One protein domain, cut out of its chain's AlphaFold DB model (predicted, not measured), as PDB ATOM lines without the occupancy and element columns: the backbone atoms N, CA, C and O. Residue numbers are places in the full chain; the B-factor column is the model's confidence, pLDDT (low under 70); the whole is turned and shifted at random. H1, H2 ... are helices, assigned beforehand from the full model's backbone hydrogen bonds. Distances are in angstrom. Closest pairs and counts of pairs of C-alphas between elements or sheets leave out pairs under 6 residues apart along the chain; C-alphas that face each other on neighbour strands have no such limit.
ATOM      1  N   TRP A  46     263.387 139.028 237.599       91.62
ATOM      2  CA  TRP A  46     262.395 138.899 236.531       91.62
ATOM      3  C   TRP A  46     261.346 140.027 236.635       91.62
ATOM      4  O   TRP A  46     260.895 140.312 237.753       91.62
ATOM      5  N   PRO A  47     260.940 140.667 235.520       91.88
ATOM      6  CA  PRO A  47     261.221 140.321 234.116       91.88
ATOM      7  C   PRO A  47     262.465 140.984 233.498       91.88
ATOM      8  O   PRO A  47     262.667 140.882 232.292       91.88
ATOM      9  N   MET A  48     263.294 141.675 234.283       91.38
ATOM     10  CA  MET A  48     264.494 142.345 233.770       91.38
ATOM     11  C   MET A  48     265.614 141.350 233.462       91.38
ATOM     12  O   MET A  48     265.871 140.426 234.243       91.38
ATOM     13  N   LYS A  49     266.363 141.621 232.389       91.19
ATOM     14  CA  LYS A  49     267.684 141.019 232.149       91.19
ATOM     15  C   LYS A  49     268.677 141.506 233.217       91.19
ATOM     16  O   LYS A  49     268.479 142.544 233.849       91.19
ATOM     17  N   CYS A  50     269.784 140.787 233.413       91.69
ATOM     18  CA  CYS A  50     270.776 141.136 234.448       91.69
ATOM     19  C   CYS A  50     271.334 142.559 234.293       91.69
ATOM     20  O   CYS A  50     271.528 143.262 235.282       91.69
ATOM     21  N   GLU A  51     271.580 142.984 233.055       92.38
ATOM     22  CA  GLU A  51     272.117 144.314 232.767       92.38
ATOM     23  C   GLU A  51     271.085 145.420 233.031       92.38
ATOM     24  O   GLU A  51     271.408 146.429 233.657       92.38
ATOM     25  N   GLU A  52     269.824 145.201 232.651       93.62
ATOM     26  CA  GLU A  52     268.709 146.097 232.986       93.62
ATOM     27  C   GLU A  52     268.563 146.237 234.509       93.62
ATOM     28  O   GLU A  52     268.463 147.351 235.031       93.62
ATOM     29  N   PHE A  53     268.631 145.119 235.240       94.62
ATOM     30  CA  PHE A  53     268.566 145.116 236.698       94.62
ATOM     31  C   PHE A  53     269.732 145.878 237.340       94.62
ATOM     32  O   PHE A  53     269.525 146.627 238.299       94.62
ATOM     33  N   ARG A  54     270.952 145.737 236.807       94.44
ATOM     34  CA  ARG A  54     272.130 146.483 237.275       94.44
ATOM     35  C   ARG A  54     271.936 147.991 237.104       94.44
ATOM     36  O   ARG A  54     272.100 148.739 238.066       94.44
ATOM     37  N   GLN A  55     271.525 148.427 235.912       93.94
ATOM     38  CA  GLN A  55     271.282 149.843 235.610       93.94
ATOM     39  C   GLN A  55     270.150 150.437 236.454       93.94
ATOM     40  O   GLN A  55     270.245 151.580 236.911       93.94
ATOM     41  N   TRP A  56     269.079 149.670 236.675       94.94
ATOM     42  CA  TRP A  56     268.013 150.053 237.594       94.94
ATOM     43  C   TRP A  56     268.546 150.221 239.012       94.94
ATOM     44  O   TRP A  56     268.348 151.279 239.601       94.94
ATOM     45  N   SER A  57     269.260 149.221 239.531       94.50
ATOM     46  CA  SER A  57     269.760 149.207 240.909       94.50
ATOM     47  C   SER A  57     270.657 150.409 241.210       94.50
ATOM     48  O   SER A  57     270.503 151.044 242.251       94.50
ATOM     49  N   GLU A  58     271.534 150.800 240.279       93.44
ATOM     50  CA  GLU A  58     272.407 151.974 240.436       93.44
ATOM     51  C   GLU A  58     271.631 153.287 240.623       93.44
ATOM     52  O   GLU A  58     272.014 154.123 241.447       93.44
ATOM     53  N   LYS A  59     270.535 153.478 239.879       94.00
ATOM     54  CA  LYS A  59     269.656 154.654 240.019       94.00
ATOM     55  C   LYS A  59     268.756 154.528 241.245       94.00
ATOM     56  O   LYS A  59     268.532 155.503 241.964       94.00
ATOM     57  N   TRP A  60     268.225 153.330 241.461       94.94
ATOM     58  CA  TRP A  60     267.219 153.057 242.468       94.94
ATOM     59  C   TRP A  60     267.770 153.199 243.876       94.94
ATOM     60  O   TRP A  60     267.152 153.886 244.676       94.94
ATOM     61  N   GLU A  61     268.953 152.661 244.173       93.19
ATOM     62  CA  GLU A  61     269.539 152.751 245.516       93.19
ATOM     63  C   GLU A  61     269.819 154.205 245.936       93.19
ATOM     64  O   GLU A  61     269.599 154.579 247.090       93.19
ATOM     65  N   GLN A  62     270.218 155.065 244.991       92.25
ATOM     66  CA  GLN A  62     270.420 156.495 245.255       92.25
ATOM     67  C   GLN A  62     269.112 157.206 245.615       92.25
ATOM     68  O   GLN A  62     269.078 158.018 246.540       92.25
ATOM     69  N   GLN A  63     268.032 156.912 244.892       92.88
ATOM     70  CA  GLN A  63     266.738 157.546 245.123       92.88
ATOM     71  C   GLN A  63     266.002 156.946 246.336       92.88
ATOM     72  O   GLN A  63     265.505 157.686 247.188       92.88
ATOM     73  N   TYR A  64     266.000 155.618 246.474       93.50
ATOM     74  CA  TYR A  64     265.367 154.885 247.573       93.50
ATOM     75  C   TYR A  64     265.918 155.288 248.942       93.50
ATOM     76  O   TYR A  64     265.168 155.321 249.921       93.50
ATOM     77  N   PHE A  65     267.202 155.661 249.019       91.88
ATOM     78  CA  PHE A  65     267.812 156.172 250.246       91.88
ATOM     79  C   PHE A  65     266.977 157.278 250.913       91.88
ATOM     80  O   PHE A  65     266.856 157.292 252.141       91.88
ATOM     81  N   VAL A  66     266.381 158.165 250.108       90.75
ATOM     82  CA  VAL A  66     265.510 159.252 250.573       90.75
ATOM     83  C   VAL A  66     264.035 158.850 250.515       90.75
ATOM     84  O   VAL A  66     263.294 159.105 251.467       90.75
ATOM     85  N   ASP A  67     263.601 158.196 249.437       90.50
ATOM     86  CA  ASP A  67     262.179 157.915 249.201       90.50
ATOM     87  C   ASP A  67     261.580 156.949 250.235       90.50
ATOM     88  O   ASP A  67     260.408 157.096 250.590       90.50
ATOM     89  N   LYS A  68     262.383 156.050 250.832       91.69
ATOM     90  CA  LYS A  68     261.933 155.119 251.889       91.69
ATOM     91  C   LYS A  68     261.234 155.797 253.071       91.69
ATOM     92  O   LYS A  68     260.449 155.158 253.767       91.69
ATOM     93  N   PHE A  69     261.511 157.081 253.302       88.81
ATOM     94  CA  PHE A  69     260.936 157.859 254.395       88.81
ATOM     95  C   PHE A  69     259.548 158.450 254.093       88.81
ATOM     96  O   PHE A  69     258.950 159.024 254.999       88.81
ATOM     97  N   ALA A 154     261.004 158.515 237.597       91.19
ATOM     98  CA  ALA A 154     259.714 159.183 237.593       91.19
ATOM     99  C   ALA A 154     258.880 158.765 238.818       91.19
ATOM    100  O   ALA A 154     258.832 157.591 239.202       91.19
ATOM    101  N   LYS A 155     258.241 159.757 239.450       90.50
ATOM    102  CA  LYS A 155     257.614 159.634 240.777       90.50
ATOM    103  C   LYS A 155     256.612 158.486 240.834       90.50
ATOM    104  O   LYS A 155     256.516 157.787 241.837       90.50
ATOM    105  N   GLU A 156     255.855 158.289 239.767       90.31
ATOM    106  CA  GLU A 156     254.809 157.282 239.712       90.31
ATOM    107  C   GLU A 156     255.323 155.836 239.728       90.31
ATOM    108  O   GLU A 156     254.605 154.963 240.210       90.31
ATOM    109  N   PHE A 157     256.552 155.588 239.267       92.75
ATOM    110  CA  PHE A 157     257.212 154.284 239.376       92.75
ATOM    111  C   PHE A 157     257.938 154.167 240.716       92.75
ATOM    112  O   PHE A 157     257.765 153.183 241.433       92.75
ATOM    113  N   ALA A 158     258.676 155.216 241.099       93.12
ATOM    114  CA  ALA A 158     259.417 155.264 242.356       93.12
ATOM    115  C   ALA A 158     258.515 155.038 243.577       93.12
ATOM    116  O   ALA A 158     258.888 154.294 244.477       93.12
ATOM    117  N   ASN A 159     257.305 155.604 243.599       93.06
ATOM    118  CA  ASN A 159     256.360 155.418 244.702       93.06
ATOM    119  C   ASN A 159     255.945 153.950 244.889       93.06
ATOM    120  O   ASN A 159     255.912 153.461 246.015       93.06
ATOM    121  N   ILE A 160     255.631 153.246 243.796       94.62
ATOM    122  CA  ILE A 160     255.203 151.839 243.848       94.62
ATOM    123  C   ILE A 160     256.377 150.955 244.286       94.62
ATOM    124  O   ILE A 160     256.214 150.127 245.183       94.62
ATOM    125  N   CYS A 161     257.568 151.171 243.715       96.00
ATOM    126  CA  CYS A 161     258.778 150.454 244.119       96.00
ATOM    127  C   CYS A 161     259.149 150.736 245.582       96.00
ATOM    128  O   CYS A 161     259.518 149.813 246.298       96.00
ATOM    129  N   THR A 162     259.008 151.983 246.049       95.19
ATOM    130  CA  THR A 162     259.287 152.373 247.443       95.19
ATOM    131  C   THR A 162     258.375 151.623 248.396       95.19
ATOM    132  O   THR A 162     258.861 151.039 249.363       95.19
ATOM    133  N   GLU A 163     257.067 151.612 248.127       95.44
ATOM    134  CA  GLU A 163     256.101 150.911 248.971       95.44
ATOM    135  C   GLU A 163     256.415 149.413 249.015       95.44
ATOM    136  O   GLU A 163     256.536 148.843 250.098       95.44
ATOM    137  N   ALA A 164     256.643 148.785 247.857       96.12
ATOM    138  CA  ALA A 164     257.005 147.374 247.795       96.12
ATOM    139  C   ALA A 164     258.303 147.080 248.568       96.12
ATOM    140  O   ALA A 164     258.317 146.178 249.408       96.12
ATOM    141  N   ARG A 165     259.370 147.863 248.363       95.31
ATOM    142  CA  ARG A 165     260.675 147.669 249.020       95.31
ATOM    143  C   ARG A 165     260.595 147.894 250.531       95.31
ATOM    144  O   ARG A 165     261.110 147.082 251.299       95.31
ATOM    145  N   ASN A 166     259.870 148.921 250.972       94.81
ATOM    146  CA  ASN A 166     259.597 149.155 252.388       94.81
ATOM    147  C   ASN A 166     258.859 147.968 253.012       94.81
ATOM    148  O   ASN A 166     259.269 147.479 254.061       94.81
ATOM    149  N   GLN A 167     257.820 147.448 252.354       93.81
ATOM    150  CA  GLN A 167     257.129 146.248 252.828       93.81
ATOM    151  C   GLN A 167     258.082 145.043 252.869       93.81
ATOM    152  O   GLN A 167     258.082 144.305 253.849       93.81
ATOM    153  N   ARG A 168     258.957 144.842 251.876       92.62
ATOM    154  CA  ARG A 168     259.921 143.723 251.860       92.62
ATOM    155  C   ARG A 168     260.887 143.750 253.049       92.62
ATOM    156  O   ARG A 168     261.118 142.696 253.649       92.62
ATOM    157  N   PHE A 169     261.440 144.921 253.368       91.44
ATOM    158  CA  PHE A 169     262.545 145.066 254.325       91.44
ATOM    159  C   PHE A 169     262.139 145.535 255.727       91.44
ATOM    160  O   PHE A 169     262.953 145.435 256.646       91.44
ATOM    161  N   ASP A 170     260.904 145.993 255.930       92.88
ATOM    162  CA  ASP A 170     260.379 146.285 257.266       92.88
ATOM    163  C   ASP A 170     260.259 144.983 258.076       92.88
ATOM    164  O   ASP A 170     259.348 144.166 257.890       92.88
ATOM    165  N   LYS A 171     261.232 144.778 258.972       92.25
ATOM    166  CA  LYS A 171     261.348 143.578 259.804       92.25
ATOM    167  C   LYS A 171     260.134 143.402 260.711       92.25
ATOM    168  O   LYS A 171     259.662 142.277 260.851       92.25
ATOM    169  N   ASP A 172     259.627 144.484 261.295       92.44
ATOM    170  CA  ASP A 172     258.529 144.421 262.256       92.44
ATOM    171  C   ASP A 172     257.223 144.053 261.554       92.44
ATOM    172  O   ASP A 172     256.488 143.185 262.029       92.44
ATOM    173  N   LYS A 173     256.947 144.655 260.390       91.81
ATOM    174  CA  LYS A 173     255.792 144.275 259.561       91.81
ATOM    175  C   LYS A 173     255.897 142.838 259.070       91.81
ATOM    176  O   LYS A 173     254.902 142.119 259.095       91.81
ATOM    177  N   ARG A 174     257.087 142.408 258.638       93.31
ATOM    178  CA  ARG A 174     257.307 141.036 258.171       93.31
ATOM    179  C   ARG A 174     257.024 140.016 259.271       93.31
ATOM    180  O   ARG A 174     256.242 139.105 259.037       93.31
ATOM    181  N   VAL A 175     257.610 140.195 260.456       93.06
ATOM    182  CA  VAL A 175     257.415 139.275 261.590       93.06
ATOM    183  C   VAL A 175     255.941 139.213 261.986       93.06
ATOM    184  O   VAL A 175     255.388 138.124 262.081       93.06
ATOM    185  N   LYS A 176     255.264 140.363 262.111       93.56
ATOM    186  CA  LYS A 176     253.824 140.403 262.426       93.56
ATOM    187  C   LYS A 176     252.967 139.678 261.390       93.56
ATOM    188  O   LYS A 176     252.009 138.993 261.751       93.56
ATOM    189  N   PHE A 177     253.292 139.833 260.107       93.94
ATOM    190  CA  PHE A 177     252.588 139.145 259.031       93.94
ATOM    191  C   PHE A 177     252.807 137.630 259.105       93.94
ATOM    192  O   PHE A 177     251.841 136.877 259.034       93.94
ATOM    193  N   GLU A 178     254.053 137.184 259.278       93.62
ATOM    194  CA  GLU A 178     254.410 135.764 259.394       93.62
ATOM    195  C   GLU A 178     253.727 135.113 260.607       93.62
ATOM    196  O   GLU A 178     253.108 134.061 260.468       93.62
ATOM    197  N   GLU A 179     253.741 135.773 261.768       93.56
ATOM    198  CA  GLU A 179     253.022 135.324 262.967       93.56
ATOM    199  C   GLU A 179     251.512 135.208 262.717       93.56
ATOM    200  O   GLU A 179     250.891 134.218 263.105       93.56
ATOM    201  N   SER A 180     250.919 136.189 262.031       92.75
ATOM    202  CA  SER A 180     249.484 136.185 261.723       92.75
ATOM    203  C   SER A 180     249.115 135.099 260.709       92.75
ATOM    204  O   SER A 180     248.075 134.458 260.848       92.75
ATOM    205  N   ALA A 181     249.973 134.852 259.718       92.88
ATOM    206  CA  ALA A 181     249.799 133.795 258.727       92.88
ATOM    207  C   ALA A 181     249.875 132.404 259.371       92.88
ATOM    208  O   ALA A 181     249.024 131.555 259.111       92.88
ATOM    209  N   LEU A 182     250.845 132.185 260.264       91.19
ATOM    210  CA  LEU A 182     250.967 130.940 261.025       91.19
ATOM    211  C   LEU A 182     249.775 130.731 261.965       91.19
ATOM    212  O   LEU A 182     249.234 129.631 262.022       91.19
ATOM    213  N   ALA A 183     249.320 131.783 262.651       90.31
ATOM    214  CA  ALA A 183     248.139 131.722 263.514       90.31
ATOM    215  C   ALA A 183     246.837 131.443 262.742       90.31
ATOM    216  O   ALA A 183     245.886 130.920 263.319       90.31
ATOM    217  N   ALA A 184     246.787 131.795 261.456       88.94
ATOM    218  CA  ALA A 184     245.684 131.471 260.557       88.94
ATOM    219  C   ALA A 184     245.824 130.086 259.891       88.94
ATOM    220  O   ALA A 184     244.978 129.745 259.067       88.94
ATOM    221  N   GLU A 185     246.868 129.314 260.221       90.62
ATOM    222  CA  GLU A 185     247.218 128.031 259.588       90.62
ATOM    223  C   GLU A 185     247.476 128.153 258.074       90.62
ATOM    224  O   GLU A 185     247.140 127.269 257.288       90.62
ATOM    225  N   ARG A 186     248.079 129.275 257.654       90.31
ATOM    226  CA  ARG A 186     248.367 129.616 256.251       90.31
ATOM    227  C   ARG A 186     249.847 129.952 256.009       90.31
ATOM    228  O   ARG A 186     250.159 131.076 255.601       90.31
ATOM    229  N   PRO A 187     250.793 129.027 256.271       90.75
ATOM    230  CA  PRO A 187     252.226 129.278 256.076       90.75
ATOM    231  C   PRO A 187     252.590 129.641 254.626       90.75
ATOM    232  O   PRO A 187     253.558 130.366 254.401       90.75
ATOM    233  N   GLU A 188     251.795 129.215 253.642       91.06
ATOM    234  CA  GLU A 188     251.973 129.541 252.223       91.06
ATOM    235  C   GLU A 188     251.943 131.053 251.933       91.06
ATOM    236  O   GLU A 188     252.534 131.519 250.954       91.06
ATOM    237  N   LEU A 189     251.310 131.852 252.802       92.81
ATOM    238  CA  LEU A 189     251.249 133.306 252.643       92.81
ATOM    239  C   LEU A 189     252.608 133.976 252.792       92.81
ATOM    240  O   LEU A 189     252.805 135.067 252.255       92.81
ATOM    241  N   VAL A 190     253.548 133.341 253.491       91.44
ATOM    242  CA  VAL A 190     254.904 133.868 253.659       91.44
ATOM    243  C   VAL A 190     255.613 133.939 252.307       91.44
ATOM    244  O   VAL A 190     256.192 134.971 251.960       91.44
ATOM    245  N   ASP A 191     255.510 132.884 251.502       89.88
ATOM    246  CA  ASP A 191     256.129 132.838 250.177       89.88
ATOM    247  C   ASP A 191     255.319 133.616 249.138       89.88
ATOM    248  O   ASP A 191     255.902 134.304 248.292       89.88
ATOM    249  N   LEU A 192     253.986 133.616 249.251       93.56
ATOM    250  CA  LEU A 192     253.128 134.449 248.407       93.56
ATOM    251  C   LEU A 192     253.421 135.941 248.607       93.56
ATOM    252  O   LEU A 192     253.534 136.679 247.629       93.56
ATOM    253  N   ARG A 193     253.621 136.384 249.853       94.38
ATOM    254  CA  ARG A 193     254.033 137.754 250.185       94.38
ATOM    255  C   ARG A 193     255.356 138.120 249.525       94.38
ATOM    256  O   ARG A 193     255.444 139.170 248.892       94.38
ATOM    257  N   LYS A 194     256.388 137.279 249.677       92.00
ATOM    258  CA  LYS A 194     257.701 137.520 249.050       92.00
ATOM    259  C   LYS A 194     257.549 137.650 247.535       92.00
ATOM    260  O   LYS A 194     258.035 138.618 246.959       92.00
ATOM    261  N   THR A 195     256.825 136.715 246.925       93.25
ATOM    262  CA  THR A 195     256.592 136.668 245.478       93.25
ATOM    263  C   THR A 195     255.865 137.917 244.991       93.25
ATOM    264  O   THR A 195     256.351 138.590 244.086       93.25
ATOM    265  N   ALA A 196     254.739 138.274 245.613       96.50
ATOM    266  CA  ALA A 196     253.949 139.436 245.224       96.50
ATOM    267  C   ALA A 196     254.764 140.733 245.307       96.50
ATOM    268  O   ALA A 196     254.764 141.512 244.359       96.50
ATOM    269  N   LEU A 197     255.498 140.950 246.403       96.62
ATOM    270  CA  LEU A 197     256.279 142.173 246.591       96.62
ATOM    271  C   LEU A 197     257.485 142.267 245.642       96.62
ATOM    272  O   LEU A 197     257.747 143.348 245.117       96.62
ATOM    273  N   ILE A 198     258.187 141.155 245.389       94.31
ATOM    274  CA  ILE A 198     259.279 141.097 244.400       94.31
ATOM    275  C   ILE A 198     258.739 141.406 243.003       94.31
ATOM    276  O   ILE A 198     259.315 142.223 242.288       94.31
ATOM    277  N   LEU A 199     257.611 140.798 242.624       95.81
ATOM    278  CA  LEU A 199     256.980 141.058 241.332       95.81
ATOM    279  C   LEU A 199     256.551 142.519 241.207       95.81
ATOM    280  O   LEU A 199     256.829 143.131 240.182       95.81
ATOM    281  N   VAL A 200     255.920 143.103 242.229       97.50
ATOM    282  CA  VAL A 200     255.513 144.515 242.185       97.50
ATOM    283  C   VAL A 200     256.711 145.426 241.946       97.50
ATOM    284  O   VAL A 200     256.649 146.278 241.060       97.50
ATOM    285  N   GLU A 201     257.797 145.244 242.694       96.19
ATOM    286  CA  GLU A 201     258.987 146.083 242.566       96.19
ATOM    287  C   GLU A 201     259.673 145.901 241.205       96.19
ATOM    288  O   GLU A 201     259.850 146.869 240.465       96.19
ATOM    289  N   ASN A 202     259.994 144.662 240.831       95.50
ATOM    290  CA  ASN A 202     260.760 144.387 239.617       95.50
ATOM    291  C   ASN A 202     259.956 144.633 238.339       95.50
ATOM    292  O   ASN A 202     260.493 145.164 237.371       95.50
ATOM    293  N   CYS A 203     258.668 144.286 238.316       95.31
ATOM    294  CA  CYS A 203     257.836 144.553 237.145       95.31
ATOM    295  C   CYS A 203     257.628 146.059 236.970       95.31
ATOM    296  O   CYS A 203     257.663 146.548 235.849       95.31
ATOM    297  N   THR A 204     257.465 146.820 238.058       95.75
ATOM    298  CA  THR A 204     257.386 148.287 237.966       95.75
ATOM    299  C   THR A 204     258.699 148.883 237.460       95.75
ATOM    300  O   THR A 204     258.669 149.757 236.594       95.75
ATOM    301  N   ALA A 205     259.842 148.396 237.952       95.31
ATOM    302  CA  ALA A 205     261.162 148.789 237.466       95.31
ATOM    303  C   ALA A 205     261.323 148.508 235.964       95.31
ATOM    304  O   ALA A 205     261.718 149.392 235.208       95.31
ATOM    305  N   TRP A 206     260.933 147.319 235.511       94.06
ATOM    306  CA  TRP A 206     260.971 146.945 234.098       94.06
ATOM    307  C   TRP A 206     260.097 147.850 233.223       94.06
ATOM    308  O   TRP A 206     260.557 148.357 232.201       94.06
ATOM    309  N   LEU A 207     258.866 148.141 233.665       93.25
ATOM    310  CA  LEU A 207     257.974 149.081 232.980       93.25
ATOM    311  C   LEU A 207     258.575 150.490 232.895       93.25
ATOM    312  O   LEU A 207     258.331 151.194 231.920       93.25
ATOM    313  N   TYR A 208     259.354 150.906 233.897       92.75
ATOM    314  CA  TYR A 208     260.097 152.162 233.844       92.75
ATOM    315  C   TYR A 208     261.258 152.098 232.849       92.75
ATOM    316  O   TYR A 208     261.448 153.040 232.090       92.75
ATOM    317  N   ILE A 209     262.028 151.011 232.795       91.00
ATOM    318  CA  ILE A 209     263.133 150.879 231.830       91.00
ATOM    319  C   ILE A 209     262.598 150.942 230.394       91.00
ATOM    320  O   ILE A 209     263.160 151.649 229.559       91.00
ATOM    321  N   ARG A 210     261.460 150.292 230.132       87.31
ATOM    322  CA  ARG A 210     260.832 150.198 228.806       87.31
ATOM    323  C   ARG A 210     259.724 151.220 228.542       87.31
ATOM    324  O   ARG A 210     258.991 151.100 227.569       87.31
ATOM    325  N   HIS A 211     259.615 152.266 229.363       76.12
ATOM    326  CA  HIS A 211     258.509 153.238 229.329       76.12
ATOM    327  C   HIS A 211     258.279 153.956 227.983       76.12
ATOM    328  O   HIS A 211     257.229 154.571 227.801       76.12
ATOM    329  N   ALA A 212     259.238 153.905 227.054       66.38
ATOM    330  CA  ALA A 212     259.097 154.430 225.698       66.38
ATOM    331  C   ALA A 212     258.139 153.600 224.810       66.38
ATOM    332  O   ALA A 212     257.724 154.073 223.753       66.38
ATOM    333  N   GLU A 213     257.760 152.388 225.227       70.44
ATOM    334  CA  GLU A 213     256.826 151.523 224.504       70.44
ATOM    335  C   GLU A 213     255.361 151.992 224.666       70.44
ATOM    336  O   GLU A 213     254.854 152.208 225.769       70.44
ATOM    337  N   ILE A 214     254.633 152.106 223.550       58.12
ATOM    338  CA  ILE A 214     253.342 152.824 223.432       58.12
ATOM    339  C   ILE A 214     252.168 152.133 224.179       58.12
ATOM    340  O   ILE A 214     251.086 152.705 224.329       58.12
ATOM    341  N   HIS A 215     252.353 150.925 224.727       67.50
ATOM    342  CA  HIS A 215     251.248 150.081 225.210       67.50
ATOM    343  C   HIS A 215     251.413 149.490 226.623       67.50
ATOM    344  O   HIS A 215     250.904 148.404 226.893       67.50
ATOM    345  N   LEU A 216     252.074 150.178 227.556       79.38
ATOM    346  CA  LEU A 216     252.346 149.643 228.908       79.38
ATOM    347  C   LEU A 216     251.234 149.873 229.950       79.38
ATOM    348  O   LEU A 216     251.338 149.431 231.095       79.38
ATOM    349  N   GLN A 217     250.135 150.535 229.577       83.19
ATOM    350  CA  GLN A 217     249.073 150.889 230.528       83.19
ATOM    351  C   GLN A 217     248.384 149.663 231.152       83.19
ATOM    352  O   GLN A 217     248.059 149.675 232.344       83.19
ATOM    353  N   LYS A 218     248.167 148.600 230.366       86.69
ATOM    354  CA  LYS A 218     247.563 147.344 230.843       86.69
ATOM    355  C   LYS A 218     248.451 146.680 231.895       86.69
ATOM    356  O   LYS A 218     247.970 146.318 232.966       86.69
ATOM    357  N   ASP A 219     249.743 146.591 231.612       89.44
ATOM    358  CA  ASP A 219     250.727 145.928 232.465       89.44
ATOM    359  C   ASP A 219     250.906 146.700 233.771       89.44
ATOM    360  O   ASP A 219     250.833 146.132 234.860       89.44
ATOM    361  N   ARG A 220     251.005 148.030 233.675       89.94
ATOM    362  CA  ARG A 220     251.041 148.918 234.837       89.94
ATOM    363  C   ARG A 220     249.806 148.761 235.721       89.94
ATOM    364  O   ARG A 220     249.924 148.748 236.948       89.94
ATOM    365  N   SER A 221     248.628 148.631 235.111       91.69
ATOM    366  CA  SER A 221     247.379 148.396 235.842       91.69
ATOM    367  C   SER A 221     247.389 147.032 236.536       91.69
ATOM    368  O   SER A 221     246.974 146.943 237.689       91.69
ATOM    369  N   ALA A 222     247.918 145.988 235.889       94.06
ATOM    370  CA  ALA A 222     248.042 144.657 236.483       94.06
ATOM    371  C   ALA A 222     248.988 144.650 237.696       94.06
ATOM    372  O   ALA A 222     248.638 144.099 238.740       94.06
ATOM    373  N   VAL A 223     250.147 145.308 237.591       95.50
ATOM    374  CA  VAL A 223     251.120 145.420 238.689       95.50
ATOM    375  C   VAL A 223     250.562 146.254 239.848       95.50
ATOM    376  O   VAL A 223     250.662 145.858 241.009       95.50
ATOM    377  N   SER A 224     249.897 147.373 239.547       94.56
ATOM    378  CA  SER A 224     249.252 148.207 240.572       94.56
ATOM    379  C   SER A 224     248.131 147.450 241.292       94.56
ATOM    380  O   SER A 224     248.009 147.533 242.515       94.56
ATOM    381  N   HIS A 225     247.337 146.673 240.552       96.25
ATOM    382  CA  HIS A 225     246.295 145.816 241.115       96.25
ATOM    383  C   HIS A 225     246.881 144.722 242.019       96.25
ATOM    384  O   HIS A 225     246.330 144.463 243.085       96.25
ATOM    385  N   LEU A 226     248.019 144.117 241.654       97.69
ATOM    386  CA  LEU A 226     248.708 143.143 242.507       97.69
ATOM    387  C   LEU A 226     249.090 143.746 243.869       97.69
ATOM    388  O   LEU A 226     248.803 143.140 244.901       97.69
ATOM    389  N   LEU A 227     249.663 144.954 243.888       96.81
ATOM    390  CA  LEU A 227     249.988 145.645 245.142       96.81
ATOM    391  C   LEU A 227     248.732 145.936 245.979       96.81
ATOM    392  O   LEU A 227     248.736 145.749 247.196       96.81
ATOM    393  N   GLN A 228     247.640 146.360 245.338       96.44
ATOM    394  CA  GLN A 228     246.366 146.595 246.025       96.44
ATOM    395  C   GLN A 228     245.822 145.318 246.672       96.44
ATOM    396  O   GLN A 228     245.417 145.362 247.831       96.44
ATOM    397  N   GLN A 229     245.837 144.189 245.958       96.62
ATOM    398  CA  GLN A 229     245.365 142.913 246.500       96.62
ATOM    399  C   GLN A 229     246.251 142.413 247.645       96.62
ATOM    400  O   GLN A 229     245.736 141.951 248.660       96.62
ATOM    401  N   TYR A 230     247.572 142.595 247.549       96.38
ATOM    402  CA  TYR A 230     248.477 142.313 248.664       96.38
ATOM    403  C   TYR A 230     248.107 143.130 249.914       96.38
ATOM    404  O   TYR A 230     247.964 142.571 251.001       96.38
ATOM    405  N   ASN A 231     247.886 144.439 249.757       95.06
ATOM    406  CA  ASN A 231     247.531 145.315 250.875       95.06
ATOM    407  C   ASN A 231     246.197 144.921 251.529       95.06
ATOM    408  O   ASN A 231     246.069 145.021 252.749       95.06
ATOM    409  N   LYS A 232     245.216 144.440 250.750       93.94
ATOM    410  CA  LYS A 232     243.960 143.908 251.299       93.94
ATOM    411  C   LYS A 232     244.183 142.642 252.115       93.94
ATOM    412  O   LYS A 232     243.710 142.581 253.243       93.94
ATOM    413  N   VAL A 233     244.936 141.672 251.588       94.19
ATOM    414  CA  VAL A 233     245.266 140.436 252.320       94.19
ATOM    415  C   VAL A 233     245.970 140.767 253.629       94.19
ATOM    416  O   VAL A 233     245.596 140.230 254.666       94.19
ATOM    417  N   GLN A 234     246.945 141.680 253.611       93.06
ATOM    418  CA  GLN A 234     247.626 142.118 254.828       93.06
ATOM    419  C   GLN A 234     246.638 142.691 255.856       93.06
ATOM    420  O   GLN A 234     246.645 142.289 257.017       93.06
ATOM    421  N   PHE A 235     245.765 143.598 255.427       92.00
ATOM    422  CA  PHE A 235     244.783 144.235 256.298       92.00
ATOM    423  C   PHE A 235     243.749 143.253 256.873       92.00
ATOM    424  O   PHE A 235     243.434 143.301 258.065       92.00
ATOM    425  N   ASP A 236     243.233 142.345 256.046       92.00
ATOM    426  CA  ASP A 236     242.256 141.335 256.457       92.00
ATOM    427  C   ASP A 236     242.878 140.287 257.384       92.00
ATOM    428  O   ASP A 236     242.219 139.827 258.320       92.00
ATOM    429  N   LEU A 237     244.154 139.952 257.171       90.44
ATOM    430  CA  LEU A 237     244.904 139.041 258.028       90.44
ATOM    431  C   LEU A 237     245.122 139.649 259.420       90.44
ATOM    432  O   LEU A 237     244.841 138.993 260.423       90.44
ATOM    433  N   GLU A 238     245.522 140.922 259.493       87.94
ATOM    434  CA  GLU A 238     245.671 141.661 260.758       87.94
ATOM    435  C   GLU A 238     244.347 141.744 261.542       87.94
ATOM    436  O   GLU A 238     244.338 141.722 262.775       87.94
ATOM    437  N   ARG A 239     243.210 141.794 260.838       89.38
ATOM    438  CA  ARG A 239     241.863 141.843 261.431       89.38
ATOM    439  C   ARG A 239     241.224 140.481 261.678       89.38
ATOM    440  O   ARG A 239     240.134 140.442 262.250       89.38
ATOM    441  N   LYS A 240     241.869 139.384 261.267       85.12
ATOM    442  CA  LYS A 240     241.303 138.023 261.292       85.12
ATOM    443  C   LYS A 240     239.938 137.954 260.591       85.12
ATOM    444  O   LYS A 240     238.982 137.382 261.116       85.12
ATOM    445  N   SER A 241     239.835 138.593 259.428       85.69
ATOM    446  CA  SER A 241     238.589 138.664 258.663       85.69
ATOM    447  C   SER A 241     238.149 137.289 258.152       85.69
ATOM    448  O   SER A 241     238.965 136.478 257.718       85.69
ATOM    449  N   LEU A 242     236.834 137.055 258.110       83.81
ATOM    450  CA  LEU A 242     236.240 135.848 257.517       83.81
ATOM    451  C   LEU A 242     236.407 135.797 255.987       83.81
ATOM    452  O   LEU A 242     236.274 134.734 255.386       83.81
ATOM    453  N   THR A 243     236.710 136.932 255.350       88.19
ATOM    454  CA  THR A 243     236.916 137.049 253.896       88.19
ATOM    455  C   THR A 243     238.320 136.668 253.440       88.19
ATOM    456  O   THR A 243     238.560 136.606 252.237       88.19
ATOM    457  N   ILE A 244     239.235 136.355 254.365       89.00
ATOM    458  CA  ILE A 244     240.660 136.177 254.060       89.00
ATOM    459  C   ILE A 244     240.925 135.129 252.970       89.00
ATOM    460  O   ILE A 244     241.753 135.358 252.099       89.00
ATOM    461  N   ALA A 245     240.182 134.018 252.952       89.50
ATOM    462  CA  ALA A 245     240.349 132.976 251.938       89.50
ATOM    463  C   ALA A 245     240.084 133.501 250.514       89.50
ATOM    464  O   ALA A 245     240.860 133.234 249.600       89.50
ATOM    465  N   LYS A 246     239.033 134.316 250.348       92.44
ATOM    466  CA  LYS A 246     238.684 134.940 249.066       92.44
ATOM    467  C   LYS A 246     239.775 135.910 248.612       92.44
ATOM    468  O   LYS A 246     240.163 135.890 247.448       92.44
ATOM    469  N   GLU A 247     240.292 136.729 249.525       93.25
ATOM    470  CA  GLU A 247     241.346 137.703 249.203       93.25
ATOM    471  C   GLU A 247     242.675 137.013 248.843       93.25
ATOM    472  O   GLU A 247     243.402 137.478 247.966       93.25
ATOM    473  N   ILE A 248     242.981 135.861 249.452       93.69
ATOM    474  CA  ILE A 248     244.151 135.039 249.093       93.69
ATOM    475  C   ILE A 248     244.022 134.492 247.664       93.69
ATOM    476  O   ILE A 248     244.990 134.528 246.897       93.69
ATOM    477  N   ASP A 249     242.840 134.010 247.278       94.19
ATOM    478  CA  ASP A 249     242.582 133.534 245.914       94.19
ATOM    479  C   ASP A 249     242.674 134.672 244.886       94.19
ATOM    480  O   ASP A 249     243.238 134.496 243.796       94.19
ATOM    481  N   GLU A 250     242.185 135.866 245.237       95.62
ATOM    482  CA  GLU A 250     242.341 137.072 244.417       95.62
ATOM    483  C   GLU A 250     243.814 137.473 244.260       95.62
ATOM    484  O   GLU A 250     244.248 137.780 243.144       95.62
ATOM    485  N   LEU A 251     244.611 137.412 245.333       96.50
ATOM    486  CA  LEU A 251     246.046 137.696 245.292       96.50
ATOM    487  C   LEU A 251     246.797 136.699 244.398       96.50
ATOM    488  O   LEU A 251     247.568 137.109 243.530       96.50
ATOM    489  N   ASN A 252     246.535 135.399 244.543       96.12
ATOM    490  CA  ASN A 252     247.108 134.369 243.673       96.12
ATOM    491  C   ASN A 252     246.745 134.591 242.198       96.12
ATOM    492  O   ASN A 252     247.587 134.445 241.307       96.12
ATOM    493  N   SER A 253     245.496 134.968 241.932       96.38
ATOM    494  CA  SER A 253     245.027 135.283 240.581       96.38
ATOM    495  C   SER A 253     245.727 136.522 240.020       96.38
ATOM    496  O   SER A 253     246.130 136.525 238.855       96.38
ATOM    497  N   ALA A 254     245.944 137.549 240.846       96.62
ATOM    498  CA  ALA A 254     246.685 138.746 240.463       96.62
ATOM    499  C   ALA A 254     248.156 138.432 240.140       96.62
ATOM    500  O   ALA A 254     248.654 138.903 239.117       96.62
ATOM    501  N   VAL A 255     248.824 137.591 240.942       96.75
ATOM    502  CA  VAL A 255     250.199 137.123 240.680       96.75
ATOM    503  C   VAL A 255     250.278 136.426 239.324       96.75
ATOM    504  O   VAL A 255     251.075 136.815 238.470       96.75
ATOM    505  N   LYS A 256     249.404 135.440 239.082       95.81
ATOM    506  CA  LYS A 256     249.350 134.715 237.803       95.81
ATOM    507  C   LYS A 256     249.077 135.653 236.629       95.81
ATOM    508  O   LYS A 256     249.676 135.494 235.570       95.81
ATOM    509  N   ASN A 257     248.198 136.638 236.806       95.38
ATOM    510  CA  ASN A 257     247.869 137.599 235.761       95.38
ATOM    511  C   ASN A 257     249.052 138.506 235.392       95.38
ATOM    512  O   ASN A 257     249.260 138.759 234.205       95.38
ATOM    513  N   VAL A 258     249.824 138.974 236.380       95.00
ATOM    514  CA  VAL A 258     251.053 139.751 236.149       95.00
ATOM    515  C   VAL A 258     252.072 138.906 235.391       95.00
ATOM    516  O   VAL A 258     252.540 139.338 234.339       95.00
ATOM    517  N   ILE A 259     252.336 137.678 235.860       93.31
ATOM    518  CA  ILE A 259     253.275 136.758 235.203       93.31
ATOM    519  C   ILE A 259     252.865 136.516 233.749       93.31
ATOM    520  O   ILE A 259     253.671 136.707 232.844       93.31
ATOM    521  N   ARG A 260     251.598 136.154 233.513       92.50
ATOM    522  CA  ARG A 260     251.068 135.876 232.173       92.50
ATOM    523  C   ARG A 260     251.189 137.087 231.246       92.50
ATOM    524  O   ARG A 260     251.728 136.956 230.156       92.50
ATOM    525  N   THR A 261     250.720 138.256 231.685       90.81
ATOM    526  CA  THR A 261     250.670 139.463 230.840       90.81
ATOM    527  C   THR A 261     252.066 139.923 230.418       90.81
ATOM    528  O   THR A 261     252.264 140.305 229.270       90.81
ATOM    529  N   LEU A 262     253.043 139.864 231.325       89.94
ATOM    530  CA  LEU A 262     254.422 140.255 231.023       89.94
ATOM    531  C   LEU A 262     255.166 139.178 230.224       89.94
ATOM    532  O   LEU A 262     255.944 139.521 229.344       89.94
ATOM    533  N   SER A 263     254.896 137.889 230.462       89.00
ATOM    534  CA  SER A 263     255.495 136.799 229.672       89.00
ATOM    535  C   SER A 263     255.030 136.822 228.212       89.00
ATOM    536  O   SER A 263     255.843 136.638 227.308       89.00
ATOM    537  N   GLU A 264     253.740 137.098 227.976       87.25
ATOM    538  CA  GLU A 264     253.187 137.325 226.629       87.25
ATOM    539  C   GLU A 264     253.949 138.449 225.909       87.25
ATOM    540  O   GLU A 264     254.259 138.326 224.728       87.25
ATOM    541  N   ARG A 265     254.310 139.515 226.635       85.62
ATOM    542  CA  ARG A 265     255.032 140.656 226.064       85.62
ATOM    543  C   ARG A 265     256.504 140.370 225.790       85.62
ATOM    544  O   ARG A 265     256.991 140.736 224.727       85.62
ATOM    545  N   LEU A 266     257.195 139.702 226.714       83.94
ATOM    546  CA  LEU A 266     258.583 139.282 226.503       83.94
ATOM    547  C   LEU A 266     258.704 138.417 225.242       83.94
ATOM    548  O   LEU A 266     259.574 138.659 224.414       83.94
ATOM    549  N   SER A 267     257.752 137.499 225.048       79.81
ATOM    550  CA  SER A 267     257.709 136.638 223.861       79.81
ATOM    551  C   SER A 267     257.485 137.436 222.571       79.81
ATOM    552  O   SER A 267     258.108 137.137 221.563       79.81
ATOM    553  N   SER A 268     256.636 138.473 222.592       73.88
ATOM    554  CA  SER A 268     256.413 139.317 221.406       73.88
ATOM    555  C   SER A 268     257.610 140.192 221.034       73.88
ATOM    556  O   SER A 268     257.785 140.505 219.865       73.88
ATOM    557  N   THR A 269     258.439 140.592 222.004       63.94
ATOM    558  CA  THR A 269     259.617 141.428 221.722       63.94
ATOM    559  C   THR A 269     260.795 140.628 221.180       63.94
ATOM    560  O   THR A 269     261.556 141.161 220.387       63.94
ATOM    561  N   ASP A 270     260.916 139.350 221.554       58.72
ATOM    562  CA  ASP A 270     261.961 138.462 221.025       58.72
ATOM    563  C   ASP A 270     261.687 138.029 219.565       58.72
ATOM    564  O   ASP A 270     262.583 137.516 218.901       58.72
ATOM    565  N   GLU A 271     260.466 138.227 219.046       49.84
ATOM    566  CA  GLU A 271     260.114 137.979 217.635       49.84
ATOM    567  C   GLU A 271     260.378 139.192 216.714       49.84
ATOM    568  O   GLU A 271     260.367 139.042 215.490       49.84
ATOM    569  N   GLU A 272     260.607 140.385 217.279       44.78
ATOM    570  CA  GLU A 272     260.841 141.638 216.536       44.78
ATOM    571  C   GLU A 272     262.329 142.064 216.469       44.78
ATOM    572  O   GLU A 272     262.654 142.958 215.682       44.78
TER     573      GLU A 272
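AT A GLANCE: This is residues 46 to 69 and 154 to 272 of the 273 residues of an uncharacterized protein of Nippostrongylus brasiliensis (UniProt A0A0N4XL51). The longest helix, H6, forms an up-and-down bundle with H5 and H4, each running against the one before. H2 packs along H4, H1 is about perpendicular to both and meets H2 with residues 64 to 67 and H4 with residues 52 to 56, and H3 packs with residues 177 to 181 on one end of H4 and H5. The printed part has 143 residues, 117 of them in six named helices, H1 to H6 in order along the chain; its class is all helix, and it is compact, with a radius of gyration of the C-alphas of 15.8 A and spans of 48 by 33 by 22 A.

IN THESE COORDINATES: Find C-alpha 244 at (240.660, 136.177, 254.060); H6, residues 244 to 270, runs 39.4 A from there to C-alpha 270 at (261.961, 138.462, 221.025). Then find H5 at 217 to 238, H4 at 188 to 209, H3 at 171 to 183, H2 at 155 to 169 and H1 at 50 to 67, kinked 42 degrees near 61.

HOW THE PARTS SIT: Look first at the hub, H4: it forms a hairpin with H5, closest C-alphas Val 200 and Val 223, 5.7 A. Every O i to N i+4 pair is within hydrogen-bond range in H3 to H6, 11 of 14 in H1, 10 of 11 in H2.

THE WHOLE: Residues 70 to 153 are cut out, C-alphas 69 and 154 being 16.9 A apart. Residues 212, 214 to 215 and 269 to 272 have pLDDT under 70.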